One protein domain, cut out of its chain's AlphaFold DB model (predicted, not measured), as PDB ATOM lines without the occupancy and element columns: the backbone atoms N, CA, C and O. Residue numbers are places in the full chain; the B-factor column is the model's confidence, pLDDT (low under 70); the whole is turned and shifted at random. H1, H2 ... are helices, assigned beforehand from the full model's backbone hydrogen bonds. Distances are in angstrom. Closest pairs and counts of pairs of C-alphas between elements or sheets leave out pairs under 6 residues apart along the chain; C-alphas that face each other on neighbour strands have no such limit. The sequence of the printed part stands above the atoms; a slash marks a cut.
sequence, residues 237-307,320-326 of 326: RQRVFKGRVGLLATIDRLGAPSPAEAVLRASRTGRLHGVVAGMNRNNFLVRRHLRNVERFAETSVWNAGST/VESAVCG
ATOM      1  N   ARG A 237      43.791  -1.842  57.266       70.31
ATOM      2  CA  ARG A 237      44.010  -1.233  55.948       70.31
ATOM      3  C   ARG A 237      43.168  -1.900  54.859       70.31
ATOM      4  O   ARG A 237      42.569  -1.196  54.047       70.31
ATOM      5  N   GLN A 238      43.072  -3.230  54.869       70.56
ATOM      6  CA  GLN A 238      42.271  -3.994  53.909       70.56
ATOM      7  C   GLN A 238      40.768  -3.785  54.144       70.56
ATOM      8  O   GLN A 238      40.032  -3.539  53.192       70.56
ATOM      9  N   ARG A 239      40.306  -3.775  55.402       74.56
ATOM     10  CA  ARG A 239      38.905  -3.469  55.756       74.56
ATOM     11  C   ARG A 239      38.494  -2.069  55.297       74.56
ATOM     12  O   ARG A 239      37.429  -1.894  54.705       74.56
ATOM     13  N   VAL A 240      39.352  -1.074  55.527       80.62
ATOM     14  CA  VAL A 240      39.146   0.308  55.075       80.62
ATOM     15  C   VAL A 240      39.143   0.384  53.549       80.62
ATOM     16  O   VAL A 240      38.299   1.071  52.975       80.62
ATOM     17  N   PHE A 241      40.063  -0.318  52.881       77.56
ATOM     18  CA  PHE A 241      40.114  -0.377  51.422       77.56
ATOM     19  C   PHE A 241      38.825  -0.979  50.845       77.56
ATOM     20  O   PHE A 241      38.180  -0.346  50.009       77.56
ATOM     21  N   LYS A 242      38.379  -2.130  51.362       73.94
ATOM     22  CA  LYS A 242      37.127  -2.781  50.957       73.94
ATOM     23  C   LYS A 242      35.909  -1.891  51.205       73.94
ATOM     24  O   LYS A 242      35.085  -1.721  50.313       73.94
ATOM     25  N   GLY A 243      35.831  -1.240  52.368       74.81
ATOM     26  CA  GLY A 243      34.762  -0.283  52.668       74.81
ATOM     27  C   GLY A 243      34.708   0.885  51.674       74.81
ATOM     28  O   GLY A 243      33.627   1.302  51.260       74.81
ATOM     29  N   ARG A 244      35.867   1.386  51.224       83.12
ATOM     30  CA  ARG A 244      35.944   2.441  50.197       83.12
ATOM     31  C   ARG A 244      35.487   1.954  48.822       83.12
ATOM     32  O   ARG A 244      34.795   2.701  48.135       83.12
ATOM     33  N   VAL A 245      35.846   0.730  48.434       80.56
ATOM     34  CA  VAL A 245      35.357   0.104  47.192       80.56
ATOM     35  C   VAL A 245      33.838  -0.093  47.255       80.56
ATOM     36  O   VAL A 245      33.137   0.272  46.315       80.56
ATOM     37  N   GLY A 246      33.307  -0.567  48.386       79.88
ATOM     38  CA  GLY A 246      31.863  -0.715  48.600       79.88
ATOM     39  C   GLY A 246      31.096   0.611  48.515       79.88
ATOM     40  O   GLY A 246      30.012   0.665  47.928       79.88
ATOM     41  N   LEU A 247      31.674   1.703  49.027       82.88
ATOM     42  CA  LEU A 247      31.111   3.049  48.889       82.88
ATOM     43  C   LEU A 247      31.045   3.490  47.418       82.88
ATOM     44  O   LEU A 247      29.995   3.951  46.979       82.88
ATOM     45  N   LEU A 248      32.127   3.308  46.648       85.44
ATOM     46  CA  LEU A 248      32.127   3.598  45.206       85.44
ATOM     47  C   LEU A 248      31.057   2.792  44.467       85.44
ATOM     48  O   LEU A 248      30.266   3.365  43.728       85.44
ATOM     49  N   ALA A 249      30.971   1.487  44.730       81.25
ATOM     50  CA  ALA A 249      29.966   0.623  44.117       81.25
ATOM     51  C   ALA A 249      28.526   1.025  44.482       81.25
ATOM     52  O   ALA A 249      27.586   0.691  43.765       81.25
ATOM     53  N   THR A 250      28.325   1.697  45.617       83.88
ATOM     54  CA  THR A 250      27.013   2.220  46.019       83.88
ATOM     55  C   THR A 250      26.682   3.498  45.255       83.88
ATOM     56  O   THR A 250      25.581   3.599  44.727       83.88
ATOM     57  N   ILE A 251      27.643   4.419  45.115       84.75
ATOM     58  CA  ILE A 251      27.477   5.638  44.307       84.75
ATOM     59  C   ILE A 251      27.203   5.280  42.840       84.75
ATOM     60  O   ILE A 251      26.288   5.830  42.234       84.75
ATOM     61  N   ASP A 252      27.934   4.309  42.287       82.44
ATOM     62  CA  ASP A 252      27.768   3.866  40.896       82.44
ATOM     63  C   ASP A 252      26.383   3.237  40.651       82.44
ATOM     64  O   ASP A 252      25.813   3.386  39.571       82.44
ATOM     65  N   ARG A 253      25.797   2.588  41.670       83.38
ATOM     66  CA  ARG A 253      24.443   2.009  41.609       83.38
ATOM     67  C   ARG A 253      23.319   3.043  41.629       83.38
ATOM     68  O   ARG A 253      22.217   2.713  41.206       83.38
ATOM     69  N   LEU A 254      23.570   4.270  42.094       81.00
ATOM     70  CA  LEU A 254      22.557   5.332  42.102       81.00
ATOM     71  C   LEU A 254      22.211   5.819  40.685       81.00
ATOM     72  O   LEU A 254      21.148   6.403  40.493       81.00
ATOM     73  N   GLY A 255      23.076   5.575  39.691       69.56
ATOM     74  CA  GLY A 255      22.840   5.864  38.268       69.56
ATOM     75  C   GLY A 255      22.848   7.354  37.889       69.56
ATOM     76  O   GLY A 255      23.340   7.702  36.819       69.56
ATOM     77  N   ALA A 256      22.369   8.235  38.769       77.06
ATOM     78  CA  ALA A 256      22.364   9.689  38.620       77.06
ATOM     79  C   ALA A 256      22.927  10.355  39.893       77.06
ATOM     80  O   ALA A 256      22.155  10.805  40.741       77.06
ATOM     81  N   PRO A 257      24.262  10.392  40.065       77.56
ATOM     82  CA  PRO A 257      24.871  10.989  41.245       77.56
ATOM     83  C   PRO A 257      24.632  12.502  41.268       77.56
ATOM     84  O   PRO A 257      24.851  13.206  40.279       77.56
ATOM     85  N   SER A 258      24.236  13.018  42.427       85.94
ATOM     86  CA  SER A 258      24.253  14.446  42.730       85.94
ATOM     87  C   SER A 258      25.664  15.033  42.540       85.94
ATOM     88  O   SER A 258      26.662  14.305  42.608       85.94
ATOM     89  N   PRO A 259      25.804  16.361  42.369       86.75
ATOM     90  CA  PRO A 259      27.119  16.998  42.254       86.75
ATOM     91  C   PRO A 259      28.068  16.650  43.412       86.75
ATOM     92  O   PRO A 259      29.264  16.452  43.202       86.75
ATOM     93  N   ALA A 260      27.534  16.509  44.630       85.12
ATOM     94  CA  ALA A 260      28.302  16.101  45.804       85.12
ATOM     95  C   ALA A 260      28.798  14.645  45.704       85.12
ATOM     96  O   ALA A 260      29.955  14.359  46.018       85.12
ATOM     97  N   GLU A 261      27.956  13.728  45.225       85.81
ATOM     98  CA  GLU A 261      28.315  12.320  45.017       85.81
ATOM     99  C   GLU A 261      29.334  12.152  43.887       85.81
ATOM    100  O   GLU A 261      30.253  11.344  44.017       85.81
ATOM    101  N   ALA A 262      29.249  12.957  42.824       85.06
ATOM    102  CA  ALA A 262      30.232  12.964  41.741       85.06
ATOM    103  C   ALA A 262      31.631  13.389  42.232       85.06
ATOM    104  O   ALA A 262      32.630  12.732  41.923       85.06
ATOM    105  N   VAL A 263      31.709  14.439  43.061       87.38
ATOM    106  CA  VAL A 263      32.965  14.885  43.694       87.38
ATOM    107  C   VAL A 263      33.510  13.815  44.645       87.38
ATOM    108  O   VAL A 263      34.706  13.501  44.621       87.38
ATOM    109  N   LEU A 264      32.640  13.216  45.465       85.81
ATOM    110  CA  LEU A 264      33.025  12.151  46.388       85.81
ATOM    111  C   LEU A 264      33.565  10.929  45.633       85.81
ATOM    112  O   LEU A 264      34.615  10.401  46.006       85.81
ATOM    113  N   ARG A 265      32.896  10.521  44.548       87.62
ATOM    114  CA  ARG A 265      33.323   9.433  43.664       87.62
ATOM    115  C   ARG A 265      34.716   9.699  43.102       87.62
ATOM    116  O   ARG A 265      35.607   8.877  43.295       87.62
ATOM    117  N   ALA A 266      34.936  10.865  42.491       86.12
ATOM    118  CA  ALA A 266      36.230  11.233  41.910       86.12
ATOM    119  C   ALA A 266      37.365  11.199  42.951       86.12
ATOM    120  O   ALA A 266      38.416  10.599  42.717       86.12
ATOM    121  N   SER A 267      37.129  11.761  44.143       87.00
ATOM    122  CA  SER A 267      38.097  11.748  45.247       87.00
ATOM    123  C   SER A 267      38.440  10.329  45.722       87.00
ATOM    124  O   SER A 267      39.604  10.016  45.988       87.00
ATOM    125  N   ARG A 268      37.439   9.447  45.850       87.25
ATOM    126  CA  ARG A 268      37.645   8.060  46.302       87.25
ATOM    127  C   ARG A 268      38.352   7.221  45.244       87.25
ATOM    128  O   ARG A 268      39.287   6.506  45.596       87.25
ATOM    129  N   THR A 269      37.973   7.381  43.980       88.00
ATOM    130  CA  THR A 269      38.640   6.763  42.832       88.00
ATOM    131  C   THR A 269      40.120   7.127  42.780       88.00
ATOM    132  O   THR A 269      40.951   6.227  42.760       88.00
ATOM    133  N   GLY A 270      40.468   8.418  42.851       85.44
ATOM    134  CA  GLY A 270      41.871   8.847  42.805       85.44
ATOM    135  C   GLY A 270      42.717   8.248  43.934       85.44
ATOM    136  O   GLY A 270      43.849   7.826  43.712       85.44
ATOM    137  N   ARG A 271      42.155   8.128  45.146       85.19
ATOM    138  CA  ARG A 271      42.854   7.497  46.279       85.19
ATOM    139  C   ARG A 271      43.042   5.992  46.106       85.19
ATOM    140  O   ARG A 271      44.088   5.486  46.491       85.19
ATOM    141  N   LEU A 272      42.041   5.272  45.601       84.81
ATOM    142  CA  LEU A 272      42.143   3.823  45.393       84.81
ATOM    143  C   LEU A 272      43.083   3.494  44.231       84.81
ATOM    144  O   LEU A 272      43.936   2.624  44.376       84.81
ATOM    145  N   HIS A 273      42.993   4.256  43.138       88.81
ATOM    146  CA  HIS A 273      43.925   4.188  42.014       88.81
ATOM    147  C   HIS A 273      45.368   4.420  42.467       88.81
ATOM    148  O   HIS A 273      46.221   3.583  42.194       88.81
ATOM    149  N   GLY A 274      45.631   5.482  43.237       85.25
ATOM    150  CA  GLY A 274      46.975   5.773  43.740       85.25
ATOM    151  C   GLY A 274      47.563   4.656  44.609       85.25
ATOM    152  O   GLY A 274      48.763   4.403  44.547       85.25
ATOM    153  N   VAL A 275      46.728   3.944  45.377       81.75
ATOM    154  CA  VAL A 275      47.172   2.779  46.161       81.75
ATOM    155  C   VAL A 275      47.580   1.622  45.252       81.75
ATOM    156  O   VAL A 275      48.644   1.053  45.467       81.75
ATOM    157  N   VAL A 276      46.771   1.280  44.242       84.00
ATOM    158  CA  VAL A 276      47.063   0.156  43.332       84.00
ATOM    159  C   VAL A 276      48.241   0.473  42.408       84.00
ATOM    160  O   VAL A 276      49.144  -0.344  42.252       84.00
ATOM    161  N   ALA A 277      48.277   1.678  41.837       86.25
ATOM    162  CA  ALA A 277      49.348   2.114  40.944       86.25
ATOM    163  C   ALA A 277      50.712   2.219  41.652       86.25
ATOM    164  O   ALA A 277      51.745   2.070  41.003       86.25
ATOM    165  N   GLY A 278      50.713   2.455  42.969       82.81
ATOM    166  CA  GLY A 278      51.917   2.518  43.797       82.81
ATOM    167  C   GLY A 278      52.419   1.169  44.326       82.81
ATOM    168  O   GLY A 278      53.417   1.152  45.043       82.81
ATOM    169  N   MET A 279      51.753   0.048  44.024       80.56
ATOM    170  CA  MET A 279      52.192  -1.274  44.485       80.56
ATOM    171  C   MET A 279      53.499  -1.703  43.803       80.56
ATOM    172  O   MET A 279      53.670  -1.550  42.591       80.56
ATOM    173  N   ASN A 280      54.413  -2.301  44.573       75.56
ATOM    174  CA  ASN A 280      55.654  -2.848  44.032       75.56
ATOM    175  C   ASN A 280      55.373  -4.122  43.220       75.56
ATOM    176  O   ASN A 280      55.096  -5.176  43.783       75.56
ATOM    177  N   ARG A 281      55.510  -4.042  41.894       77.94
ATOM    178  CA  ARG A 281      55.268  -5.164  40.968       77.94
ATOM    179  C   ARG A 281      56.265  -6.312  41.109       77.94
ATOM    180  O   ARG A 281      55.981  -7.410  40.646       77.94
ATOM    181  N   ASN A 282      57.413  -6.063  41.733       66.38
ATOM    182  CA  ASN A 282      58.417  -7.090  41.986       66.38
ATOM    183  C   ASN A 282      58.126  -7.875  43.272       66.38
ATOM    184  O   ASN A 282      58.658  -8.972  43.430       66.38
ATOM    185  N   ASN A 283      57.263  -7.359  44.159       61.25
ATOM    186  CA  ASN A 283      56.832  -8.082  45.350       61.25
ATOM    187  C   ASN A 283      56.033  -9.324  44.929       61.25
ATOM    188  O   ASN A 283      55.099  -9.241  44.129       61.25
ATOM    189  N   PHE A 284      56.397 -10.488  45.456       61.62
ATOM    190  CA  PHE A 284      55.818 -11.759  45.030       61.62
ATOM    191  C   PHE A 284      54.301 -11.871  45.328       61.62
ATOM    192  O   PHE A 284      53.593 -12.473  44.518       61.62
ATOM    193  N   LEU A 285      53.776 -11.234  46.392       59.34
ATOM    194  CA  LEU A 285      52.328 -11.164  46.672       59.34
ATOM    195  C   LEU A 285      51.614 -10.429  45.537       59.34
ATOM    196  O   LEU A 285      50.595 -10.878  45.019       59.34
ATOM    197  N   VAL A 286      52.201  -9.314  45.100       66.81
ATOM    198  CA  VAL A 286      51.684  -8.498  43.996       66.81
ATOM    199  C   VAL A 286      51.796  -9.256  42.672       66.81
ATOM    200  O   VAL A 286      50.864  -9.217  41.871       66.81
ATOM    201  N   ARG A 287      52.887 -10.002  42.447       68.25
ATOM    202  CA  ARG A 287      53.100 -10.794  41.220       68.25
ATOM    203  C   ARG A 287      52.014 -11.846  40.996       68.25
ATOM    204  O   ARG A 287      51.605 -12.044  39.854       68.25
ATOM    205  N   ARG A 288      51.505 -12.479  42.060       60.94
ATOM    206  CA  ARG A 288      50.386 -13.444  41.973       60.94
ATOM    207  C   ARG A 288      49.096 -12.812  41.457       60.94
ATOM    208  O   ARG A 288      48.307 -13.474  40.787       60.94
ATOM    209  N   HIS A 289      48.924 -11.516  41.699       66.38
ATOM    210  CA  HIS A 289      47.767 -10.737  41.271       66.38
ATOM    211  C   HIS A 289      48.122  -9.687  40.207       66.38
ATOM    212  O   HIS A 289      47.350  -8.749  39.993       66.38
ATOM    213  N   LEU A 290      49.249  -9.847  39.494       70.25
ATOM    214  CA  LEU A 290      49.809  -8.816  38.609       70.25
ATOM    215  C   LEU A 290      48.809  -8.356  37.547       70.25
ATOM    216  O   LEU A 290      48.618  -7.161  37.358       70.25
ATOM    217  N   ARG A 291      48.081  -9.299  36.940       73.00
ATOM    218  CA  ARG A 291      47.038  -9.005  35.948       73.00
ATOM    219  C   ARG A 291      45.951  -8.068  36.492       73.00
ATOM    220  O   ARG A 291      45.454  -7.209  35.765       73.00
ATOM    221  N   ASN A 292      45.560  -8.238  37.755       71.38
ATOM    222  CA  ASN A 292      44.568  -7.379  38.400       71.38
ATOM    223  C   ASN A 292      45.177  -6.021  38.751       71.38
ATOM    224  O   ASN A 292      44.556  -4.993  38.496       71.38
ATOM    225  N   VAL A 293      46.399  -6.014  39.286       76.81
ATOM    226  CA  VAL A 293      47.119  -4.789  39.657       76.81
ATOM    227  C   VAL A 293      47.371  -3.907  38.435       76.81
ATOM    228  O   VAL A 293      47.094  -2.715  38.490       76.81
ATOM    229  N   GLU A 294      47.797  -4.476  37.309       83.38
ATOM    230  CA  GLU A 294      47.988  -3.756  36.044       83.38
ATOM    231  C   GLU A 294      46.676  -3.168  35.530       83.38
ATOM    232  O   GLU A 294      46.604  -1.977  35.233       83.38
ATOM    233  N   ARG A 295      45.602  -3.965  35.526       81.31
ATOM    234  CA  ARG A 295      44.275  -3.508  35.110       81.31
ATOM    235  C   ARG A 295      43.766  -2.347  35.967       81.31
ATOM    236  O   ARG A 295      43.269  -1.363  35.435       81.31
ATOM    237  N   PHE A 296      43.848  -2.452  37.293       81.75
ATOM    238  CA  PHE A 296      43.351  -1.412  38.203       81.75
ATOM    239  C   PHE A 296      44.350  -0.262  38.415       81.75
ATOM    240  O   PHE A 296      43.986   0.753  39.010       81.75
ATOM    241  N   ALA A 297      45.574  -0.360  37.893       86.19
ATOM    242  CA  ALA A 297      46.490   0.773  37.773       86.19
ATOM    243  C   ALA A 297      46.113   1.712  36.610       86.19
ATOM    244  O   ALA A 297      46.597   2.844  36.561       86.19
ATOM    245  N   GLU A 298      45.229   1.300  35.696       85.75
ATOM    246  CA  GLU A 298      44.726   2.160  34.626       85.75
ATOM    247  C   GLU A 298      43.564   3.047  35.099       85.75
ATOM    248  O   GLU A 298      42.519   2.568  35.544       85.75
ATOM    249  N   THR A 299      43.696   4.364  34.930       80.62
ATOM    250  CA  THR A 299      42.654   5.341  35.302       80.62
ATOM    251  C   THR A 299      41.341   5.133  34.529       80.62
ATOM    252  O   THR A 299      40.258   5.394  35.052       80.62
ATOM    253  N   SER A 300      41.419   4.623  33.294       81.62
ATOM    254  CA  SER A 300      40.275   4.319  32.418       81.62
ATOM    255  C   SER A 300      39.289   3.332  33.055       81.62
ATOM    256  O   SER A 300      38.076   3.527  32.962       81.62
ATOM    257  N   VAL A 301      39.798   2.320  33.764       81.81
ATOM    258  CA  VAL A 301      38.995   1.267  34.401       81.81
ATOM    259  C   VAL A 301      38.114   1.829  35.516       81.81
ATOM    260  O   VAL A 301      36.981   1.384  35.692       81.81
ATOM    261  N   TRP A 302      38.582   2.858  36.223       79.50
ATOM    262  CA  TRP A 302      37.808   3.516  37.277       79.50
ATOM    263  C   TRP A 302      36.773   4.516  36.745       79.50
ATOM    264  O   TRP A 302      35.747   4.784  37.386       79.50
ATOM    265  N   ASN A 303      37.027   5.069  35.558       72.75
ATOM    266  CA  ASN A 303      36.133   6.012  34.892       72.75
ATOM    267  C   ASN A 303      34.942   5.317  34.223       72.75
ATOM    268  O   ASN A 303      33.869   5.907  34.156       72.75
ATOM    269  N   ALA A 304      35.103   4.065  33.787       63.91
ATOM    270  CA  ALA A 304      34.071   3.320  33.065       63.91
ATOM    271  C   ALA A 304      32.867   2.872  33.923       63.91
ATOM    272  O   ALA A 304      31.884   2.393  33.364       63.91
ATOM    273  N   GLY A 305      32.917   3.043  35.251       54.25
ATOM    274  CA  GLY A 305      31.912   2.514  36.175       54.25
ATOM    275  C   GLY A 305      32.011   0.991  36.257       54.25
ATOM    276  O   GLY A 305      31.888   0.279  35.260       54.25
ATOM    277  N   SER A 306      32.255   0.446  37.445       45.34
ATOM    278  CA  SER A 306      32.160  -1.002  37.620       45.34
ATOM    279  C   SER A 306      30.679  -1.375  37.592       45.34
ATOM    280  O   SER A 306      30.002  -1.304  38.617       45.34
ATOM    281  N   THR A 307      30.155  -1.738  36.423       36.75
ATOM    282  CA  THR A 307      28.831  -2.346  36.301       36.75
ATOM    283  C   THR A 307      28.825  -3.664  37.069       36.75
ATOM    284  O   THR A 307      29.310  -4.694  36.603       36.75
ATOM    285  N   VAL A 320      35.568  -6.675  41.502       41.09
ATOM    286  CA  VAL A 320      36.729  -5.910  42.018       41.09
ATOM    287  C   VAL A 320      37.095  -6.320  43.456       41.09
ATOM    288  O   VAL A 320      38.262  -6.299  43.837       41.09
ATOM    289  N   GLU A 321      36.103  -6.752  44.241       33.06
ATOM    290  CA  GLU A 321      36.289  -7.257  45.601       33.06
ATOM    291  C   GLU A 321      37.119  -8.546  45.699       33.06
ATOM    292  O   GLU A 321      37.871  -8.662  46.662       33.06
ATOM    293  N   SER A 322      37.034  -9.494  44.753       35.56
ATOM    294  CA  SER A 322      37.883 -10.704  44.788       35.56
ATOM    295  C   SER A 322      39.271 -10.453  44.204       35.56
ATOM    296  O   SER A 322      40.233 -11.098  44.599       35.56
ATOM    297  N   ALA A 323      39.388  -9.479  43.300       38.47
ATOM    298  CA  ALA A 323      40.608  -9.213  42.546       38.47
ATOM    299  C   ALA A 323      41.646  -8.348  43.285       38.47
ATOM    300  O   ALA A 323      42.823  -8.401  42.932       38.47
ATOM    301  N   VAL A 324      41.213  -7.531  44.257       35.69
ATOM    302  CA  VAL A 324      42.067  -6.541  44.953       35.69
ATOM    303  C   VAL A 324      42.247  -6.849  46.449       35.69
ATOM    304  O   VAL A 324      43.111  -6.270  47.097       35.69
ATOM    305  N   CYS A 325      41.427  -7.736  47.023       35.91
ATOM    306  CA  CYS A 325      41.479  -8.089  48.450       35.91
ATOM    307  C   CYS A 325      42.006  -9.507  48.728       35.91
ATOM    308  O   CYS A 325      41.954  -9.905  49.893       35.91
ATOM    309  N   GLY A 326      42.424 -10.244  47.695       33.38
ATOM    310  CA  GLY A 326      43.115 -11.534  47.807       33.38
ATOM    311  C   GLY A 326      44.602 -11.357  48.055       33.38
ATOM    312  O   GLY A 326      45.146 -10.347  47.551       33.38
TER     313      GLY A 326
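AT A GLANCE: This is residues 237 to 307 and 320 to 326 of the 326 residues of the protein "Helicase C-terminal domain-containing protein" of Cryobacterium sp. Sr39 (UniProt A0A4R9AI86). A helical hairpin, long H2 with H1 crossing it, runs on past one end to short H3, where the chain folds back through H4 and H5 over H2; H6 packs on H4. The printed part has 78 residues with six named helices, H1 to H6 in order: all helix. It is compact, with a radius of gyration of the C-alphas of 12.8 A, and spans 41 by 24 by 19 A.

HOW THE PARTS SIT: Start at the hub, H2, residues 259 to 277. H1, residues 237 to 253, touches it at a steep tilt of 41 degrees, opposite ways, as a hairpin; look at their closest C-alphas, Leu 248 and Arg 265, 6.2 A apart. H4, residues 290 to 297, touches H2 residues 273 to 277 alone; the closest C-alphas, Ala 277 and Ala 297, are 4.5 A apart. H5, residues 299 to 303, only just touches H2, and H6, residues 320 to 324, only just touches H4, each with 3 pairs of C-alphas within 8 A. H3, residues 284 to 288, is close to H4 but not clearly touching, C-alphas 286 and 293 being the closest at 7.3 A. In H1 to H6 every O i to N i+4 pair is within hydrogen-bond range.

IN THESE COORDINATES: Find C-alpha 237 at (44.010, -1.233, 55.948), where H1 begins its 24.5 A; H2 runs 26.8 A to C-alpha 277 at (49.348, 2.114, 40.944).

THE WHOLE: The farthest C-alphas, Ser 258 and Phe 284, are 41.1 A apart. Residues 308 to 319 are not printed; the gap between C-alphas 307 and 320 is 10.4 A. Of the links printed whole, none is long. Model pLDDT is under 70 at residues 255, 282 to 289, 304 to 307 and 320 to 326.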